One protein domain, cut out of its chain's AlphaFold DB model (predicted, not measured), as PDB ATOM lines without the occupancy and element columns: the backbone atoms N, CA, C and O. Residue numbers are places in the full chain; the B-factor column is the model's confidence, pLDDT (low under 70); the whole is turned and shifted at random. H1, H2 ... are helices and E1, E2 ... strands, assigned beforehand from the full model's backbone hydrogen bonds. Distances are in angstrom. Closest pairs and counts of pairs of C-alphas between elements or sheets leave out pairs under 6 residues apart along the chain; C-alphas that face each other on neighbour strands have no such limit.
ATOM      1  N   ARG A  58       5.590  34.264  37.291       92.81
ATOM      2  CA  ARG A  58       6.751  33.401  37.041       92.81
ATOM      3  C   ARG A  58       7.955  34.241  36.662       92.81
ATOM      4  O   ARG A  58       7.848  35.043  35.739       92.81
ATOM      5  N   VAL A  59       9.071  34.066  37.358       92.25
ATOM      6  CA  VAL A  59      10.325  34.789  37.092       92.25
ATOM      7  C   VAL A  59      11.471  33.805  36.936       92.25
ATOM      8  O   VAL A  59      11.622  32.911  37.760       92.25
ATOM      9  N   GLY A  60      12.279  33.987  35.896       87.31
ATOM     10  CA  GLY A  60      13.332  33.047  35.527       87.31
ATOM     11  C   GLY A  60      12.823  31.845  34.729       87.31
ATOM     12  O   GLY A  60      11.625  31.689  34.472       87.31
ATOM     13  N   VAL A  61      13.766  31.006  34.301       80.31
ATOM     14  CA  VAL A  61      13.507  29.830  33.468       80.31
ATOM     15  C   VAL A  61      14.066  28.600  34.178       80.31
ATOM     16  O   VAL A  61      15.280  28.512  34.355       80.31
ATOM     17  N   PRO A  62      13.214  27.639  34.569       74.44
ATOM     18  CA  PRO A  62      13.678  26.354  35.064       74.44
ATOM     19  C   PRO A  62      14.495  25.620  33.998       74.44
ATOM     20  O   PRO A  62      14.021  25.419  32.877       74.44
ATOM     21  N   ALA A  76       5.342  14.427  47.021       56.00
ATOM     22  CA  ALA A  76       4.273  14.463  48.017       56.00
ATOM     23  C   ALA A  76       4.553  15.526  49.082       56.00
ATOM     24  O   ALA A  76       3.703  16.359  49.334       56.00
ATOM     25  N   VAL A  77       5.783  15.593  49.604       59.88
ATOM     26  CA  VAL A  77       6.145  16.583  50.633       59.88
ATOM     27  C   VAL A  77       5.985  18.020  50.130       59.88
ATOM     28  O   VAL A  77       5.464  18.853  50.865       59.88
ATOM     29  N   LEU A  78       6.396  18.329  48.892       62.84
ATOM     30  CA  LEU A  78       6.260  19.680  48.334       62.84
ATOM     31  C   LEU A  78       4.790  20.055  48.125       62.84
ATOM     32  O   LEU A  78       4.377  21.136  48.536       62.84
ATOM     33  N   LEU A  79       4.006  19.162  47.516       64.56
ATOM     34  CA  LEU A  79       2.579  19.393  47.312       64.56
ATOM     35  C   LEU A  79       1.819  19.460  48.629       64.56
ATOM     36  O   LEU A  79       0.998  20.347  48.767       64.56
ATOM     37  N   ASP A  80       2.122  18.608  49.605       62.38
ATOM     38  CA  ASP A  80       1.506  18.648  50.934       62.38
ATOM     39  C   ASP A  80       1.870  19.945  51.660       62.38
ATOM     40  O   ASP A  80       1.016  20.567  52.282       62.38
ATOM     41  N   THR A  81       3.117  20.407  51.535       63.16
ATOM     42  CA  THR A  81       3.565  21.686  52.103       63.16
ATOM     43  C   THR A  81       2.807  22.858  51.476       63.16
ATOM     44  O   THR A  81       2.260  23.687  52.203       63.16
ATOM     45  N   LEU A  82       2.706  22.892  50.143       63.34
ATOM     46  CA  LEU A  82       1.966  23.922  49.403       63.34
ATOM     47  C   LEU A  82       0.446  23.831  49.632       63.34
ATOM     48  O   LEU A  82      -0.226  24.856  49.757       63.34
ATOM     49  N   ALA A  83      -0.108  22.621  49.709       62.69
ATOM     50  CA  ALA A  83      -1.522  22.353  49.966       62.69
ATOM     51  C   ALA A  83      -1.910  22.711  51.403       62.69
ATOM     52  O   ALA A  83      -3.012  23.200  51.632       62.69
ATOM     53  N   ALA A  84      -0.984  22.558  52.350       58.59
ATOM     54  CA  ALA A  84      -1.110  23.070  53.710       58.59
ATOM     55  C   ALA A  84      -0.940  24.602  53.799       58.59
ATOM     56  O   ALA A  84      -0.965  25.157  54.892       58.59
ATOM     57  N   GLY A  85      -0.788  25.296  52.663       55.19
ATOM     58  CA  GLY A  85      -0.708  26.756  52.589       55.19
ATOM     59  C   GLY A  85       0.671  27.327  52.911       55.19
ATOM     60  O   GLY A  85       0.814  28.542  53.032       55.19
ATOM     61  N   HIS A  86       1.691  26.481  53.049       60.09
ATOM     62  CA  HIS A  86       3.047  26.936  53.316       60.09
ATOM     63  C   HIS A  86       3.766  27.320  52.024       60.09
ATOM     64  O   HIS A  86       3.426  26.875  50.928       60.09
ATOM     65  N   SER A  87       4.809  28.129  52.176       61.38
ATOM     66  CA  SER A  87       5.682  28.544  51.083       61.38
ATOM     67  C   SER A  87       7.074  27.944  51.232       61.38
ATOM     68  O   SER A  87       7.499  27.618  52.343       61.38
ATOM     69  N   VAL A  88       7.773  27.754  50.112       65.00
ATOM     70  CA  VAL A  88       8.973  26.905  50.068       65.00
ATOM     71  C   VAL A  88      10.131  27.611  49.376       65.00
ATOM     72  O   VAL A  88       9.976  28.182  48.297       65.00
ATOM     73  N   VAL A  89      11.316  27.517  49.984       66.12
ATOM     74  CA  VAL A  89      12.596  27.845  49.346       66.12
ATOM     75  C   VAL A  89      13.370  26.558  49.115       66.12
ATOM     76  O   VAL A  89      13.567  25.770  50.039       66.12
ATOM     77  N   LEU A  90      13.835  26.356  47.890       67.75
ATOM     78  CA  LEU A  90      14.701  25.248  47.518       67.75
ATOM     79  C   LEU A  90      16.075  25.801  47.163       67.75
ATOM     80  O   LEU A  90      16.179  26.712  46.349       67.75
ATOM     81  N   VAL A  91      17.122  25.251  47.778       63.50
ATOM     82  CA  VAL A  91      18.510  25.676  47.568       63.50
ATOM     83  C   VAL A  91      19.312  24.498  47.025       63.50
ATOM     84  O   VAL A  91      19.418  23.455  47.677       63.50
ATOM     85  N   GLY A  92      19.864  24.654  45.826       57.34
ATOM     86  CA  GLY A  92      20.826  23.738  45.233       57.34
ATOM     87  C   GLY A  92      22.234  24.309  45.309       57.34
ATOM     88  O   GLY A  92      22.442  25.434  44.888       57.34
ATOM     89  N   ALA A  93      23.194  23.554  45.847       48.22
ATOM     90  CA  ALA A  93      24.604  23.947  45.868       48.22
ATOM     91  C   ALA A  93      25.451  22.867  45.181       48.22
ATOM     92  O   ALA A  93      25.227  21.671  45.398       48.22
ATOM     93  N   GLY A  94      26.413  23.270  44.349       42.19
ATOM     94  CA  GLY A  94      27.321  22.349  43.661       42.19
ATOM     95  C   GLY A  94      28.145  21.491  44.636       42.19
ATOM     96  O   GLY A  94      28.593  21.993  45.660       42.19
ATOM     97  N   GLN A  95      28.313  20.193  44.317       35.94
ATOM     98  CA  GLN A  95      29.147  19.116  44.928       35.94
ATOM     99  C   GLN A  95      29.202  18.957  46.475       35.94
ATOM    100  O   GLN A  95      29.671  17.927  46.958       35.94
ATOM    101  N   ARG A  96      28.683  19.887  47.282       35.38
ATOM    102  CA  ARG A  96      28.533  19.824  48.744       35.38
ATOM    103  C   ARG A  96      27.270  20.594  49.147       35.38
ATOM    104  O   ARG A  96      27.328  21.736  49.584       35.38
ATOM    105  N   ALA A  97      26.113  19.954  48.981       34.22
ATOM    106  CA  ALA A  97      24.810  20.564  49.227       34.22
ATOM    107  C   ALA A  97      24.287  20.319  50.651       34.22
ATOM    108  O   ALA A  97      23.986  19.186  51.033       34.22
ATOM    109  N   GLY A  98      24.118  21.399  51.416       34.06
ATOM    110  CA  GLY A  98      23.264  21.441  52.601       34.06
ATOM    111  C   GLY A  98      21.880  21.955  52.213       34.06
ATOM    112  O   GLY A  98      21.769  22.971  51.537       34.06
ATOM    113  N   VAL A  99      20.826  21.257  52.629       38.41
ATOM    114  CA  VAL A  99      19.447  21.705  52.414       38.41
ATOM    115  C   VAL A  99      18.903  22.312  53.702       38.41
ATOM    116  O   VAL A  99      18.808  21.608  54.706       38.41
ATOM    117  N   VAL A 100      18.469  23.574  53.650       42.19
ATOM    118  CA  VAL A 100      17.492  24.114  54.605       42.19
ATOM    119  C   VAL A 100      16.113  23.815  54.032       42.19
ATOM    120  O   VAL A 100      15.566  24.562  53.233       42.19
ATOM    121  N   MET A 101      15.588  22.648  54.391       39.22
ATOM    122  CA  MET A 101      14.190  22.303  54.176       39.22
ATOM    123  C   MET A 101      13.519  22.717  55.474       39.22
ATOM    124  O   MET A 101      13.827  22.142  56.523       39.22
ATOM    125  N   SER A 102      12.630  23.703  55.449       46.53
ATOM    126  CA  SER A 102      11.650  23.840  56.523       46.53
ATOM    127  C   SER A 102      10.702  22.635  56.432       46.53
ATOM    128  O   SER A 102       9.637  22.721  55.834       46.53
ATOM    129  N   GLY A 103      11.167  21.479  56.931       35.09
ATOM    130  CA  GLY A 103      10.492  20.176  56.887       35.09
ATOM    131  C   GLY A 103      11.420  18.988  56.568       35.09
ATOM    132  O   GLY A 103      11.439  18.518  55.445       35.09
ATOM    133  N   MET A 104      12.175  18.501  57.565       30.62
ATOM    134  CA  MET A 104      12.877  17.194  57.673       30.62
ATOM    135  C   MET A 104      13.820  16.674  56.552       30.62
ATOM    136  O   MET A 104      13.425  15.915  55.677       30.62
ATOM    137  N   GLY A 105      15.131  16.910  56.725       31.94
ATOM    138  CA  GLY A 105      16.161  15.845  56.799       31.94
ATOM    139  C   GLY A 105      16.705  15.138  55.533       31.94
ATOM    140  O   GLY A 105      15.983  14.532  54.755       31.94
ATOM    141  N   GLY A 106      18.041  15.156  55.370       40.50
ATOM    142  CA  GLY A 106      18.923  14.017  54.988       40.50
ATOM    143  C   GLY A 106      18.809  13.314  53.616       40.50
ATOM    144  O   GLY A 106      17.784  12.736  53.301       40.50
ATOM    145  N   VAL A 107      19.868  13.396  52.790       35.44
ATOM    146  CA  VAL A 107      20.130  12.686  51.502       35.44
ATOM    147  C   VAL A 107      19.572  13.295  50.186       35.44
ATOM    148  O   VAL A 107      18.377  13.543  50.070       35.44
ATOM    149  N   GLY A 108      20.455  13.542  49.200       36.34
ATOM    150  CA  GLY A 108      20.189  13.564  47.738       36.34
ATOM    151  C   GLY A 108      19.303  14.661  47.117       36.34
ATOM    152  O   GLY A 108      18.870  14.525  45.978       36.34
ATOM    153  N   LYS A 109      18.991  15.731  47.851       48.00
ATOM    154  CA  LYS A 109      17.820  16.595  47.605       48.00
ATOM    155  C   LYS A 109      17.910  17.633  46.484       48.00
ATOM    156  O   LYS A 109      16.868  18.098  46.042       48.00
ATOM    157  N   THR A 110      19.097  18.006  46.023       51.75
ATOM    158  CA  THR A 110      19.293  19.206  45.189       51.75
ATOM    159  C   THR A 110      18.711  19.091  43.775       51.75
ATOM    160  O   THR A 110      18.004  19.993  43.340       51.75
ATOM    161  N   GLN A 111      18.869  17.953  43.095       46.31
ATOM    162  CA  GLN A 111      18.225  17.726  41.788       46.31
ATOM    163  C   GLN A 111      16.766  17.263  41.902       46.31
ATOM    164  O   GLN A 111      15.963  17.535  41.010       46.31
ATOM    165  N   MET A 112      16.390  16.610  43.011       50.75
ATOM    166  CA  MET A 112      14.990  16.260  43.280       50.75
ATOM    167  C   MET A 112      14.152  17.519  43.507       50.75
ATOM    168  O   MET A 112      13.111  17.675  42.882       50.75
ATOM    169  N   ALA A 113      14.623  18.435  44.352       53.12
ATOM    170  CA  ALA A 113      13.984  19.718  44.611       53.12
ATOM    171  C   ALA A 113      13.793  20.522  43.315       53.12
ATOM    172  O   ALA A 113      12.680  20.956  43.037       53.12
ATOM    173  N   ALA A 114      14.834  20.624  42.483       58.75
ATOM    174  CA  ALA A 114      14.780  21.303  41.189       58.75
ATOM    175  C   ALA A 114      13.770  20.657  40.214       58.75
ATOM    176  O   ALA A 114      12.910  21.345  39.667       58.75
ATOM    177  N   ARG A 115      13.793  19.326  40.042       59.41
ATOM    178  CA  ARG A 115      12.834  18.607  39.177       59.41
ATOM    179  C   ARG A 115      11.394  18.679  39.698       59.41
ATOM    180  O   ARG A 115      10.455  18.688  38.907       59.41
ATOM    181  N   HIS A 116      11.200  18.727  41.012       64.62
ATOM    182  CA  HIS A 116       9.868  18.865  41.603       64.62
ATOM    183  C   HIS A 116       9.344  20.293  41.502       64.62
ATOM    184  O   HIS A 116       8.196  20.478  41.099       64.62
ATOM    185  N   ALA A 117      10.187  21.293  41.758       67.56
ATOM    186  CA  ALA A 117       9.865  22.674  41.443       67.56
ATOM    187  C   ALA A 117       9.497  22.835  39.970       67.56
ATOM    188  O   ALA A 117       8.514  23.499  39.678       67.56
ATOM    189  N   TRP A 118      10.205  22.157  39.060       72.19
ATOM    190  CA  TRP A 118       9.854  22.114  37.641       72.19
ATOM    191  C   TRP A 118       8.443  21.548  37.405       72.19
ATOM    192  O   TRP A 118       7.671  22.141  36.658       72.19
ATOM    193  N   SER A 119       8.058  20.458  38.087       68.88
ATOM    194  CA  SER A 119       6.717  19.863  37.931       68.88
ATOM    195  C   SER A 119       5.569  20.748  38.421       68.88
ATOM    196  O   SER A 119       4.493  20.706  37.833       68.88
ATOM    197  N   VAL A 120       5.796  21.569  39.453       72.56
ATOM    198  CA  VAL A 120       4.779  22.498  39.985       72.56
ATOM    199  C   VAL A 120       4.948  23.925  39.462       72.56
ATOM    200  O   VAL A 120       4.135  24.794  39.757       72.56
ATOM    201  N   TRP A 121       5.983  24.185  38.659       78.38
ATOM    202  CA  TRP A 121       6.268  25.505  38.106       78.38
ATOM    203  C   TRP A 121       5.095  26.020  37.277       78.38
ATOM    204  O   TRP A 121       4.690  27.167  37.411       78.38
ATOM    205  N   GLY A 122       4.508  25.168  36.438       76.75
ATOM    206  CA  GLY A 122       3.332  25.519  35.643       76.75
ATOM    207  C   GLY A 122       2.011  25.464  36.414       76.75
ATOM    208  O   GLY A 122       0.986  25.858  35.865       76.75
ATOM    209  N   ASP A 123       2.010  24.976  37.655       79.56
ATOM    210  CA  ASP A 123       0.778  24.679  38.378       79.56
ATOM    211  C   ASP A 123       0.133  25.972  38.921       79.56
ATOM    212  O   ASP A 123       0.805  26.758  39.606       79.56
ATOM    213  N   PRO A 124      -1.161  26.228  38.643       77.25
ATOM    214  CA  PRO A 124      -1.880  27.388  39.174       77.25
ATOM    215  C   PRO A 124      -2.030  27.370  40.705       77.25
ATOM    216  O   PRO A 124      -2.396  28.389  41.289       77.25
ATOM    217  N   VAL A 125      -1.732  26.251  41.377       78.56
ATOM    218  CA  VAL A 125      -1.637  26.169  42.840       78.56
ATOM    219  C   VAL A 125      -0.548  27.093  43.395       78.56
ATOM    220  O   VAL A 125      -0.635  27.521  44.541       78.56
ATOM    221  N   VAL A 126       0.466  27.444  42.602       81.88
ATOM    222  CA  VAL A 126       1.523  28.373  43.009       81.88
ATOM    223  C   VAL A 126       1.242  29.748  42.409       81.88
ATOM    224  O   VAL A 126       1.347  29.946  41.199       81.88
ATOM    225  N   ASP A 127       0.932  30.736  43.242       87.25
ATOM    226  CA  ASP A 127       0.652  32.104  42.795       87.25
ATOM    227  C   ASP A 127       1.917  32.817  42.302       87.25
ATOM    228  O   ASP A 127       1.871  33.548  41.313       87.25
ATOM    229  N   VAL A 128       3.057  32.583  42.965       90.50
ATOM    230  CA  VAL A 128       4.367  33.152  42.600       90.50
ATOM    231  C   VAL A 128       5.424  32.066  42.578       90.50
ATOM    232  O   VAL A 128       5.639  31.397  43.582       90.50
ATOM    233  N   ALA A 129       6.135  31.929  41.466       90.38
ATOM    234  CA  ALA A 129       7.311  31.077  41.402       90.38
ATOM    235  C   ALA A 129       8.500  31.869  40.849       90.38
ATOM    236  O   ALA A 129       8.381  32.550  39.828       90.38
ATOM    237  N   VAL A 130       9.635  31.795  41.537       90.12
ATOM    238  CA  VAL A 130      10.881  32.466  41.153       90.12
ATOM    239  C   VAL A 130      11.980  31.421  41.055       90.12
ATOM    240  O   VAL A 130      12.260  30.732  42.032       90.12
ATOM    241  N   TRP A 131      12.592  31.299  39.883       88.69
ATOM    242  CA  TRP A 131      13.750  30.452  39.643       88.69
ATOM    243  C   TRP A 131      14.965  31.335  39.417       88.69
ATOM    244  O   TRP A 131      14.986  32.160  38.506       88.69
ATOM    245  N   VAL A 132      15.986  31.146  40.236       86.56
ATOM    246  CA  VAL A 132      17.225  31.908  40.188       86.56
ATOM    247  C   VAL A 132      18.362  30.939  39.922       86.56
ATOM    248  O   VAL A 132      18.576  30.023  40.708       86.56
ATOM    249  N   SER A 133      19.112  31.165  38.844       81.62
ATOM    250  CA  SER A 133      20.463  30.614  38.728       81.62
ATOM    251  C   SER A 133      21.361  31.448  39.647       81.62
ATOM    252  O   SER A 133      21.776  32.553  39.306       81.62
ATOM    253  N   ALA A 134      21.549  30.976  40.875       78.56
ATOM    254  CA  ALA A 134      22.190  31.670  41.987       78.56
ATOM    255  C   ALA A 134      23.725  31.607  41.899       78.56
ATOM    256  O   ALA A 134      24.415  31.341  42.882       78.56
ATOM    257  N   LEU A 135      24.254  31.888  40.706       76.62
ATOM    258  CA  LEU A 135      25.688  31.919  40.411       76.62
ATOM    259  C   LEU A 135      26.415  33.073  41.116       76.62
ATOM    260  O   LEU A 135      27.639  33.053  41.222       76.62
ATOM    261  N   SER A 136      25.670  34.085  41.565       79.12
ATOM    262  CA  SER A 136      26.166  35.210  42.353       79.12
ATOM    263  C   SER A 136      25.039  35.863  43.155       79.12
ATOM    264  O   SER A 136      23.850  35.706  42.845       79.12
ATOM    265  N   ARG A 137      25.407  36.674  44.153       84.12
ATOM    266  CA  ARG A 137      24.467  37.546  44.873       84.12
ATOM    267  C   ARG A 137      23.693  38.478  43.935       84.12
ATOM    268  O   ARG A 137      22.486  38.644  44.110       84.12
ATOM    269  N   ASP A 138      24.360  39.053  42.938       87.00
ATOM    270  CA  ASP A 138      23.730  39.973  41.986       87.00
ATOM    271  C   ASP A 138      22.637  39.272  41.176       87.00
ATOM    272  O   ASP A 138      21.558  39.832  41.005       87.00
ATOM    273  N   ALA A 139      22.846  38.011  40.775       85.88
ATOM    274  CA  ALA A 139      21.822  37.224  40.085       85.88
ATOM    275  C   ALA A 139      20.553  37.043  40.941       85.88
ATOM    276  O   ALA A 139      19.433  37.144  40.433       85.88
ATOM    277  N   ILE A 140      20.717  36.838  42.254       86.00
ATOM    278  CA  ILE A 140      19.600  36.756  43.208       86.00
ATOM    279  C   ILE A 140      18.880  38.101  43.314       86.00
ATOM    280  O   ILE A 140      17.651  38.147  43.227       86.00
ATOM    281  N   VAL A 141      19.627  39.195  43.476       91.25
ATOM    282  CA  VAL A 141      19.061  40.549  43.582       91.25
ATOM    283  C   VAL A 141      18.290  40.914  42.316       91.25
ATOM    284  O   VAL A 141      17.150  41.364  42.414       91.25
ATOM    285  N   THR A 142      18.855  40.668  41.134       93.12
ATOM    286  CA  THR A 142      18.194  40.930  39.851       93.12
ATOM    287  C   THR A 142      16.888  40.151  39.725       93.12
ATOM    288  O   THR A 142      15.854  40.747  39.422       93.12
ATOM    289  N   ALA A 143      16.890  38.847  40.022       91.50
ATOM    290  CA  ALA A 143      15.678  38.034  39.941       91.50
ATOM    291  C   ALA A 143      14.601  38.485  40.944       91.50
ATOM    292  O   ALA A 143      13.410  38.501  40.630       91.50
ATOM    293  N   TYR A 144      15.000  38.889  42.152       93.88
ATOM    294  CA  TYR A 144      14.065  39.387  43.162       93.88
ATOM    295  C   TYR A 144      13.506  40.763  42.797       93.88
ATOM    296  O   TYR A 144      12.313  40.996  42.980       93.88
ATOM    297  N   ALA A 145      14.326  41.657  42.242       95.25
ATOM    298  CA  ALA A 145      13.881  42.949  41.730       95.25
ATOM    299  C   ALA A 145      12.881  42.778  40.575       95.25
ATOM    300  O   ALA A 145      11.842  43.442  40.537       95.25
ATOM    301  N   GLU A 146      13.139  41.831  39.672       95.62
ATOM    302  CA  GLU A 146      12.206  41.485  38.602       95.62
ATOM    303  C   GLU A 146      10.878  40.962  39.171       95.62
ATOM    304  O   GLU A 146       9.807  41.414  38.757       95.62
ATOM    305  N   ALA A 147      10.919  40.071  40.165       95.19
ATOM    306  CA  ALA A 147       9.718  39.583  40.838       95.19
ATOM    307  C   ALA A 147       8.941  40.715  41.528       95.19
ATOM    308  O   ALA A 147       7.722  40.806  41.351       95.19
ATOM    309  N   ALA A 148       9.640  41.629  42.211       95.62
ATOM    310  CA  ALA A 148       9.066  42.840  42.796       95.62
ATOM    311  C   ALA A 148       8.291  43.646  41.749       95.62
ATOM    312  O   ALA A 148       7.137  44.014  41.968       95.62
ATOM    313  N   SER A 149       8.895  43.849  40.573       95.69
ATOM    314  CA  SER A 149       8.307  44.633  39.485       95.69
ATOM    315  C   SER A 149       7.001  44.068  38.933       95.69
ATOM    316  O   SER A 149       6.211  44.806  38.342       95.69
ATOM    317  N   ARG A 150       6.760  42.769  39.141       95.44
ATOM    318  CA  ARG A 150       5.554  42.073  38.693       95.44
ATOM    319  C   ARG A 150       4.494  42.005  39.786       95.44
ATOM    320  O   ARG A 150       3.333  42.269  39.494       95.44
ATOM    321  N   VAL A 151       4.867  41.679  41.029       95.81
ATOM    322  CA  VAL A 151       3.896  41.476  42.127       95.81
ATOM    323  C   VAL A 151       3.505  42.769  42.844       95.81
ATOM    324  O   VAL A 151       2.408  42.848  43.389       95.81
ATOM    325  N   LEU A 152       4.373  43.786  42.831       95.00
ATOM    326  CA  LEU A 152       4.153  45.057  43.529       95.00
ATOM    327  C   LEU A 152       3.682  46.182  42.611       95.00
ATOM    328  O   LEU A 152       3.449  47.279  43.102       95.00
ATOM    329  N   VAL A 153       3.503  45.943  41.309       92.62
ATOM    330  CA  VAL A 153       3.225  47.012  40.330       92.62
ATOM    331  C   VAL A 153       1.977  47.847  40.653       92.62
ATOM    332  O   VAL A 153       1.922  49.031  40.330       92.62
ATOM    333  N   GLU A 154       0.983  47.251  41.314       90.94
ATOM    334  CA  GLU A 154      -0.235  47.948  41.747       90.94
ATOM    335  C   GLU A 154      -0.029  48.773  43.030       90.94
ATOM    336  O   GLU A 154      -0.699  49.784  43.223       90.94
ATOM    337  N   GLN A 155       0.880  48.342  43.907       90.69
ATOM    338  CA  GLN A 155       1.142  48.942  45.223       90.69
ATOM    339  C   GLN A 155       2.241  50.010  45.154       90.69
ATOM    340  O   GLN A 155       2.194  51.010  45.863       90.69
ATOM    341  N   ASP A 156       3.228  49.790  44.288       91.81
ATOM    342  CA  ASP A 156       4.342  50.684  44.007       91.81
ATOM    343  C   ASP A 156       4.592  50.723  42.487       91.81
ATOM    344  O   ASP A 156       5.384  49.938  41.961       91.81
ATOM    345  N   PRO A 157       3.935  51.640  41.752       89.19
ATOM    346  CA  PRO A 157       4.090  51.751  40.300       89.19
ATOM    347  C   PRO A 157       5.513  52.085  39.833       89.19
ATOM    348  O   PRO A 157       5.826  51.863  38.665       89.19
ATOM    349  N   ARG A 158       6.368  52.609  40.726       90.69
ATOM    350  CA  ARG A 158       7.764  52.987  40.444       90.69
ATOM    351  C   ARG A 158       8.770  51.947  40.929       90.69
ATOM    352  O   ARG A 158       9.969  52.199  40.909       90.69
ATOM    353  N   ILE A 159       8.313  50.768  41.357       93.44
ATOM    354  CA  ILE A 159       9.186  49.697  41.857       93.44
ATOM    355  C   ILE A 159      10.291  49.312  40.858       93.44
ATOM    356  O   ILE A 159      11.392  48.980  41.279       93.44
ATOM    357  N   ALA A 160      10.014  49.400  39.551       89.88
ATOM    358  CA  ALA A 160      10.967  49.090  38.485       89.88
ATOM    359  C   ALA A 160      12.050  50.170  38.300       89.88
ATOM    360  O   ALA A 160      13.116  49.864  37.778       89.88
ATOM    361  N   ASP A 161      11.790  51.403  38.749       92.44
ATOM    362  CA  ASP A 161      12.734  52.525  38.676       92.44
ATOM    363  C   ASP A 161      13.655  52.583  39.908       92.44
ATOM    364  O   ASP A 161      14.591  53.383  39.968       92.44
ATOM    365  N   ARG A 162      13.372  51.772  40.936       94.06
ATOM    366  CA  ARG A 162      14.193  51.710  42.147       94.06
ATOM    367  C   ARG A 162      15.495  50.950  41.882       94.06
ATOM    368  O   ARG A 162      15.520  50.047  41.047       94.06
ATOM    369  N   PRO A 163      16.555  51.223  42.665       96.50
ATOM    370  CA  PRO A 163      17.741  50.377  42.673       96.50
ATOM    371  C   PRO A 163      17.377  48.901  42.926       96.50
ATOM    372  O   PRO A 163      16.518  48.641  43.783       96.50
ATOM    373  N   PRO A 164      18.013  47.940  42.227       93.12
ATOM    374  CA  PRO A 164      17.677  46.518  42.318       93.12
ATOM    375  C   PRO A 164      17.645  45.974  43.749       93.12
ATOM    376  O   PRO A 164      16.749  45.211  44.100       93.12
ATOM    377  N   GLU A 165      18.557  46.411  44.613       91.56
ATOM    378  CA  GLU A 165      18.636  45.996  46.015       91.56
ATOM    379  C   GLU A 165      17.393  46.418  46.801       91.56
ATOM    380  O   GLU A 165      16.873  45.654  47.611       91.56
ATOM    381  N   GLN A 166      16.887  47.627  46.539       93.62
ATOM    382  CA  GLN A 166      15.677  48.122  47.188       93.62
ATOM    383  C   GLN A 166      14.450  47.371  46.682       93.62
ATOM    384  O   GLN A 166      13.607  46.975  47.482       93.62
ATOM    385  N   ALA A 167      14.343  47.141  45.371       94.31
ATOM    386  CA  ALA A 167      13.243  46.361  44.810       94.31
ATOM    387  C   ALA A 167      13.245  44.917  45.346       94.31
ATOM    388  O   ALA A 167      12.198  44.403  45.744       94.31
ATOM    389  N   ALA A 168      14.422  44.296  45.444       91.69
ATOM    390  CA  ALA A 168      14.592  42.969  46.019       91.69
ATOM    391  C   ALA A 168      14.194  42.911  47.503       91.69
ATOM    392  O   ALA A 168      13.530  41.960  47.916       91.69
ATOM    393  N   GLU A 169      14.536  43.924  48.306       90.75
ATOM    394  CA  GLU A 169      14.115  43.985  49.711       90.75
ATOM    395  C   GLU A 169      12.594  44.110  49.841       90.75
ATOM    396  O   GLU A 169      11.972  43.383  50.613       90.75
ATOM    397  N   ARG A 170      11.960  44.941  49.007       93.88
ATOM    398  CA  ARG A 170      10.495  45.080  48.984       93.88
ATOM    399  C   ARG A 170       9.802  43.778  48.596       93.88
ATOM    400  O   ARG A 170       8.767  43.439  49.168       93.88
ATOM    401  N   PHE A 171      10.375  43.016  47.664       93.81
ATOM    402  CA  PHE A 171       9.879  41.676  47.351       93.81
ATOM    403  C   PHE A 171       9.976  40.736  48.558       93.81
ATOM    404  O   PHE A 171       9.029  40.006  48.839       93.81
ATOM    405  N   ARG A 172      11.071  40.787  49.325       88.88
ATOM    406  CA  ARG A 172      11.228  39.989  50.553       88.88
ATOM    407  C   ARG A 172      10.208  40.358  51.627       88.88
ATOM    408  O   ARG A 172       9.600  39.460  52.206       88.88
ATOM    409  N   GLU A 173       9.997  41.649  51.867       88.06
ATOM    410  CA  GLU A 173       8.955  42.142  52.779       88.06
ATOM    411  C   GLU A 173       7.572  41.628  52.360       88.06
ATOM    412  O   GLU A 173       6.797  41.146  53.187       88.06
ATOM    413  N   TRP A 174       7.281  41.665  51.057       91.88
ATOM    414  CA  TRP A 174       6.025  41.170  50.507       91.88
ATOM    415  C   TRP A 174       5.840  39.662  50.711       91.88
ATOM    416  O   TRP A 174       4.767  39.237  51.137       91.88
ATOM    417  N   LEU A 175       6.878  38.852  50.475       87.12
ATOM    418  CA  LEU A 175       6.828  37.398  50.689       87.12
ATOM    419  C   LEU A 175       6.512  37.023  52.141       87.12
ATOM    420  O   LEU A 175       5.851  36.013  52.377       87.12
ATOM    421  N   ALA A 176       6.974  37.826  53.101       81.75
ATOM    422  CA  ALA A 176       6.741  37.586  54.522       81.75
ATOM    423  C   ALA A 176       5.292  37.873  54.957       81.75
ATOM    424  O   ALA A 176       4.826  37.285  55.930       81.75
ATOM    425  N   GLY A 177       4.589  38.771  54.257       80.38
ATOM    426  CA  GLY A 177       3.233  39.209  54.614       80.38
ATOM    427  C   GLY A 177       2.123  38.735  53.673       80.38
ATOM    428  O   GLY A 177       0.950  39.017  53.920       80.38
ATOM    429  N   THR A 178       2.461  38.058  52.576       85.06
ATOM    430  CA  THR A 178       1.485  37.685  51.548       85.06
ATOM    431  C   THR A 178       0.723  36.404  51.913       85.06
ATOM    432  O   THR A 178       1.336  35.423  52.329       85.06
ATOM    433  N   PRO A 179      -0.608  36.350  51.699       81.12
ATOM    434  CA  PRO A 179      -1.372  35.104  51.801       81.12
ATOM    435  C   PRO A 179      -1.217  34.215  50.553       81.12
ATOM    436  O   PRO A 179      -1.820  33.147  50.472       81.12
ATOM    437  N   ARG A 180      -0.480  34.679  49.536       86.94
ATOM    438  CA  ARG A 180      -0.260  33.959  48.277       86.94
ATOM    439  C   ARG A 180       0.741  32.830  48.472       86.94
ATOM    440  O   ARG A 180       1.748  33.004  49.152       86.94
ATOM    441  N   ARG A 181       0.509  31.703  47.800       84.12
ATOM    442  CA  ARG A 181       1.431  30.562  47.841       84.12
ATOM    443  C   ARG A 181       2.610  30.839  46.927       84.12
ATOM    444  O   ARG A 181       2.414  31.085  45.732       84.12
ATOM    445  N   TRP A 182       3.822  30.796  47.470       86.31
ATOM    446  CA  TRP A 182       5.020  31.084  46.694       86.31
ATOM    447  C   TRP A 182       6.086  29.989  46.779       86.31
ATOM    448  O   TRP A 182       6.217  29.265  47.767       86.31
ATOM    449  N   LEU A 183       6.857  29.883  45.698       84.50
ATOM    450  CA  LEU A 183       7.990  28.981  45.538       84.50
ATOM    451  C   LEU A 183       9.206  29.778  45.065       84.50
ATOM    452  O   LEU A 183       9.149  30.444  44.033       84.50
ATOM    453  N   ILE A 184      10.320  29.678  45.784       84.25
ATOM    454  CA  ILE A 184      11.610  30.208  45.331       84.25
ATOM    455  C   ILE A 184      12.583  29.049  45.151       84.25
ATOM    456  O   ILE A 184      12.764  28.234  46.053       84.25
ATOM    457  N   VAL A 185      13.238  28.997  43.998       82.69
ATOM    458  CA  VAL A 185      14.304  28.047  43.690       82.69
ATOM    459  C   VAL A 185      15.588  28.829  43.468       82.69
ATOM    460  O   VAL A 185      15.657  29.654  42.563       82.69
ATOM    461  N   LEU A 186      16.591  28.573  44.300       79.88
ATOM    462  CA  LEU A 186      17.957  29.061  44.146       79.88
ATOM    463  C   LEU A 186      18.801  27.882  43.659       79.88
ATOM    464  O   LEU A 186      19.167  27.011  44.448       79.88
ATOM    465  N   ASP A 187      19.032  27.815  42.354       74.56
ATOM    466  CA  ASP A 187      19.775  26.747  41.692       74.56
ATOM    467  C   ASP A 187      21.254  27.122  41.536       74.56
ATOM    468  O   ASP A 187      21.576  28.276  41.282       74.56
ATOM    469  N   ASP A 188      22.140  26.141  41.669       70.06
ATOM    470  CA  ASP A 188      23.593  26.282  41.487       70.06
ATOM    471  C   ASP A 188      24.286  27.382  42.327       70.06
ATOM    472  O   ASP A 188      25.143  28.129  41.851       70.06
ATOM    473  N   VAL A 189      23.931  27.462  43.612       67.94
ATOM    474  CA  VAL A 189      24.571  28.352  44.592       67.94
ATOM    475  C   VAL A 189      26.048  27.992  44.733       67.94
ATOM    476  O   VAL A 189      26.384  26.913  45.233       67.94
ATOM    477  N   GLN A 190      26.917  28.911  44.311       64.44
ATOM    478  CA  GLN A 190      28.372  28.729  44.331       64.44
ATOM    479  C   GLN A 190      28.968  29.005  45.715       64.44
ATOM    480  O   GLN A 190      29.763  28.210  46.217       64.44
ATOM    481  N   ASP A 191      28.549  30.099  46.358       64.50
ATOM    482  CA  ASP A 191      28.955  30.461  47.714       64.50
ATOM    483  C   ASP A 191      27.717  30.582  48.617       64.50
ATOM    484  O   ASP A 191      26.826  31.394  48.356       64.50
ATOM    485  N   PRO A 192      27.633  29.823  49.724       65.62
ATOM    486  CA  PRO A 192      26.598  30.038  50.723       65.62
ATOM    487  C   PRO A 192      26.494  31.499  51.188       65.62
ATOM    488  O   PRO A 192      25.416  31.914  51.612       65.62
ATOM    489  N   ALA A 193      27.584  32.279  51.204       68.19
ATOM    490  CA  ALA A 193      27.600  33.695  51.595       68.19
ATOM    491  C   ALA A 193      26.709  34.581  50.712       68.19
ATOM    492  O   ALA A 193      26.184  35.578  51.207       68.19
ATOM    493  N   ASP A 194      26.460  34.172  49.468       65.56
ATOM    494  CA  ASP A 194      25.566  34.877  48.546       65.56
ATOM    495  C   ASP A 194      24.089  34.665  48.880       65.56
ATOM    496  O   ASP A 194      23.220  35.427  48.450       65.56
ATOM    497  N   LEU A 195      23.785  33.644  49.684       66.31
ATOM    498  CA  LEU A 195      22.427  33.391  50.119       66.31
ATOM    499  C   LEU A 195      21.944  34.487  51.077       66.31
ATOM    500  O   LEU A 195      22.636  34.815  52.048       66.31
TER     501      LEU A 195
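What this domain is: This is residues 58 to 62 and 76 to 195 of the 209 residues of the protein "NB-ARC domain-containing protein" of Saccharothrix sp. CB00851 (UniProt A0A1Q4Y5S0). Look first for a small sheet of three parallel strands between two helices, H2 over one face and H3 over the other. H4 packs on H3 and is not on the sheet, while H1 only grazes the sheet; two long loops, residues 94 to 108 and 152 to 163, hold the two ends of the longest axis. The printed part has 125 residues, with four named helices and three named strands in the order H1 E1 H2 E2 H3 H4 E3; the sheet's order is E1 E3 E2, and the class is mixed, helices and strands. The whole is compact, with a radius of gyration of the C-alphas of 14.3 A and spans of 43 by 32 by 22 A.

How they stand to each other: Start at the inner strand E3, residues 182 to 189. Its parallel neighbour E1, residues 88 to 93, is an edge strand, with N 90 and O 184 2.8 A apart, within hydrogen-bond range. The other edge strand, E2, residues 128 to 133, is parallel to E3 too, with N 185 and O 130 at 2.8 A. Residues 58 to 59 make a short parallel pairing with residues 129 to 130 of E2. H2, residues 109 to 121, is on the sheet at a height of 8.8 A over E1 and E3, slantwise to the strands at 41 degrees to E3 on the local plane; its closest C-alphas to E1 are Thr 110 and Gly 92, 4.8 A. On the opposite face H3, residues 137 to 151, runs along the strands over E2, at a height of 8.9 A; this makes three layers, helices on both faces of a sheet. H4, residues 164 to 177, touches H3 at a steep tilt of 61 degrees, the closest C-alphas being Ala 145 and Ala 168, 4.3 A. H1, residues 76 to 83, grazes the sheet with residues 78 to 82 and is close to H2 but not clearly touching: C-alphas 78 and 116 are 7.7 A apart. E1, H2, E2 form a split strand-helix-strand unit, with E3 between its strands, and E2, H3 H4, E3 an unsplit one between neighbours; both crossovers are right-handed. In all four helices every O i to N i+4 pair is within hydrogen-bond range.

Where its parts are: Find C-alpha 76 at (4.273, 14.463, 48.017), where H1 begins. H3, the longest helix, runs 21.1 A from C-alpha 137 at (24.467, 37.546, 44.873); H4 spans 20.3 A and H2 17.4 A. E3 spans 19.9 A and ends at C-alpha 189, (24.571, 28.352, 44.592).

The domain as a whole: The C-alphas of Val 107 and Pro 157 are farthest apart, 43.7 A. Residues 63 to 75 are not printed, leaving 19.9 A between C-alphas 62 and 76. The links E1 to H2 and H3 to H4 are long. The mean pLDDT of the printed part is 73.8; look for values under 70 at residues 76 to 117, 119 and 189 to 195.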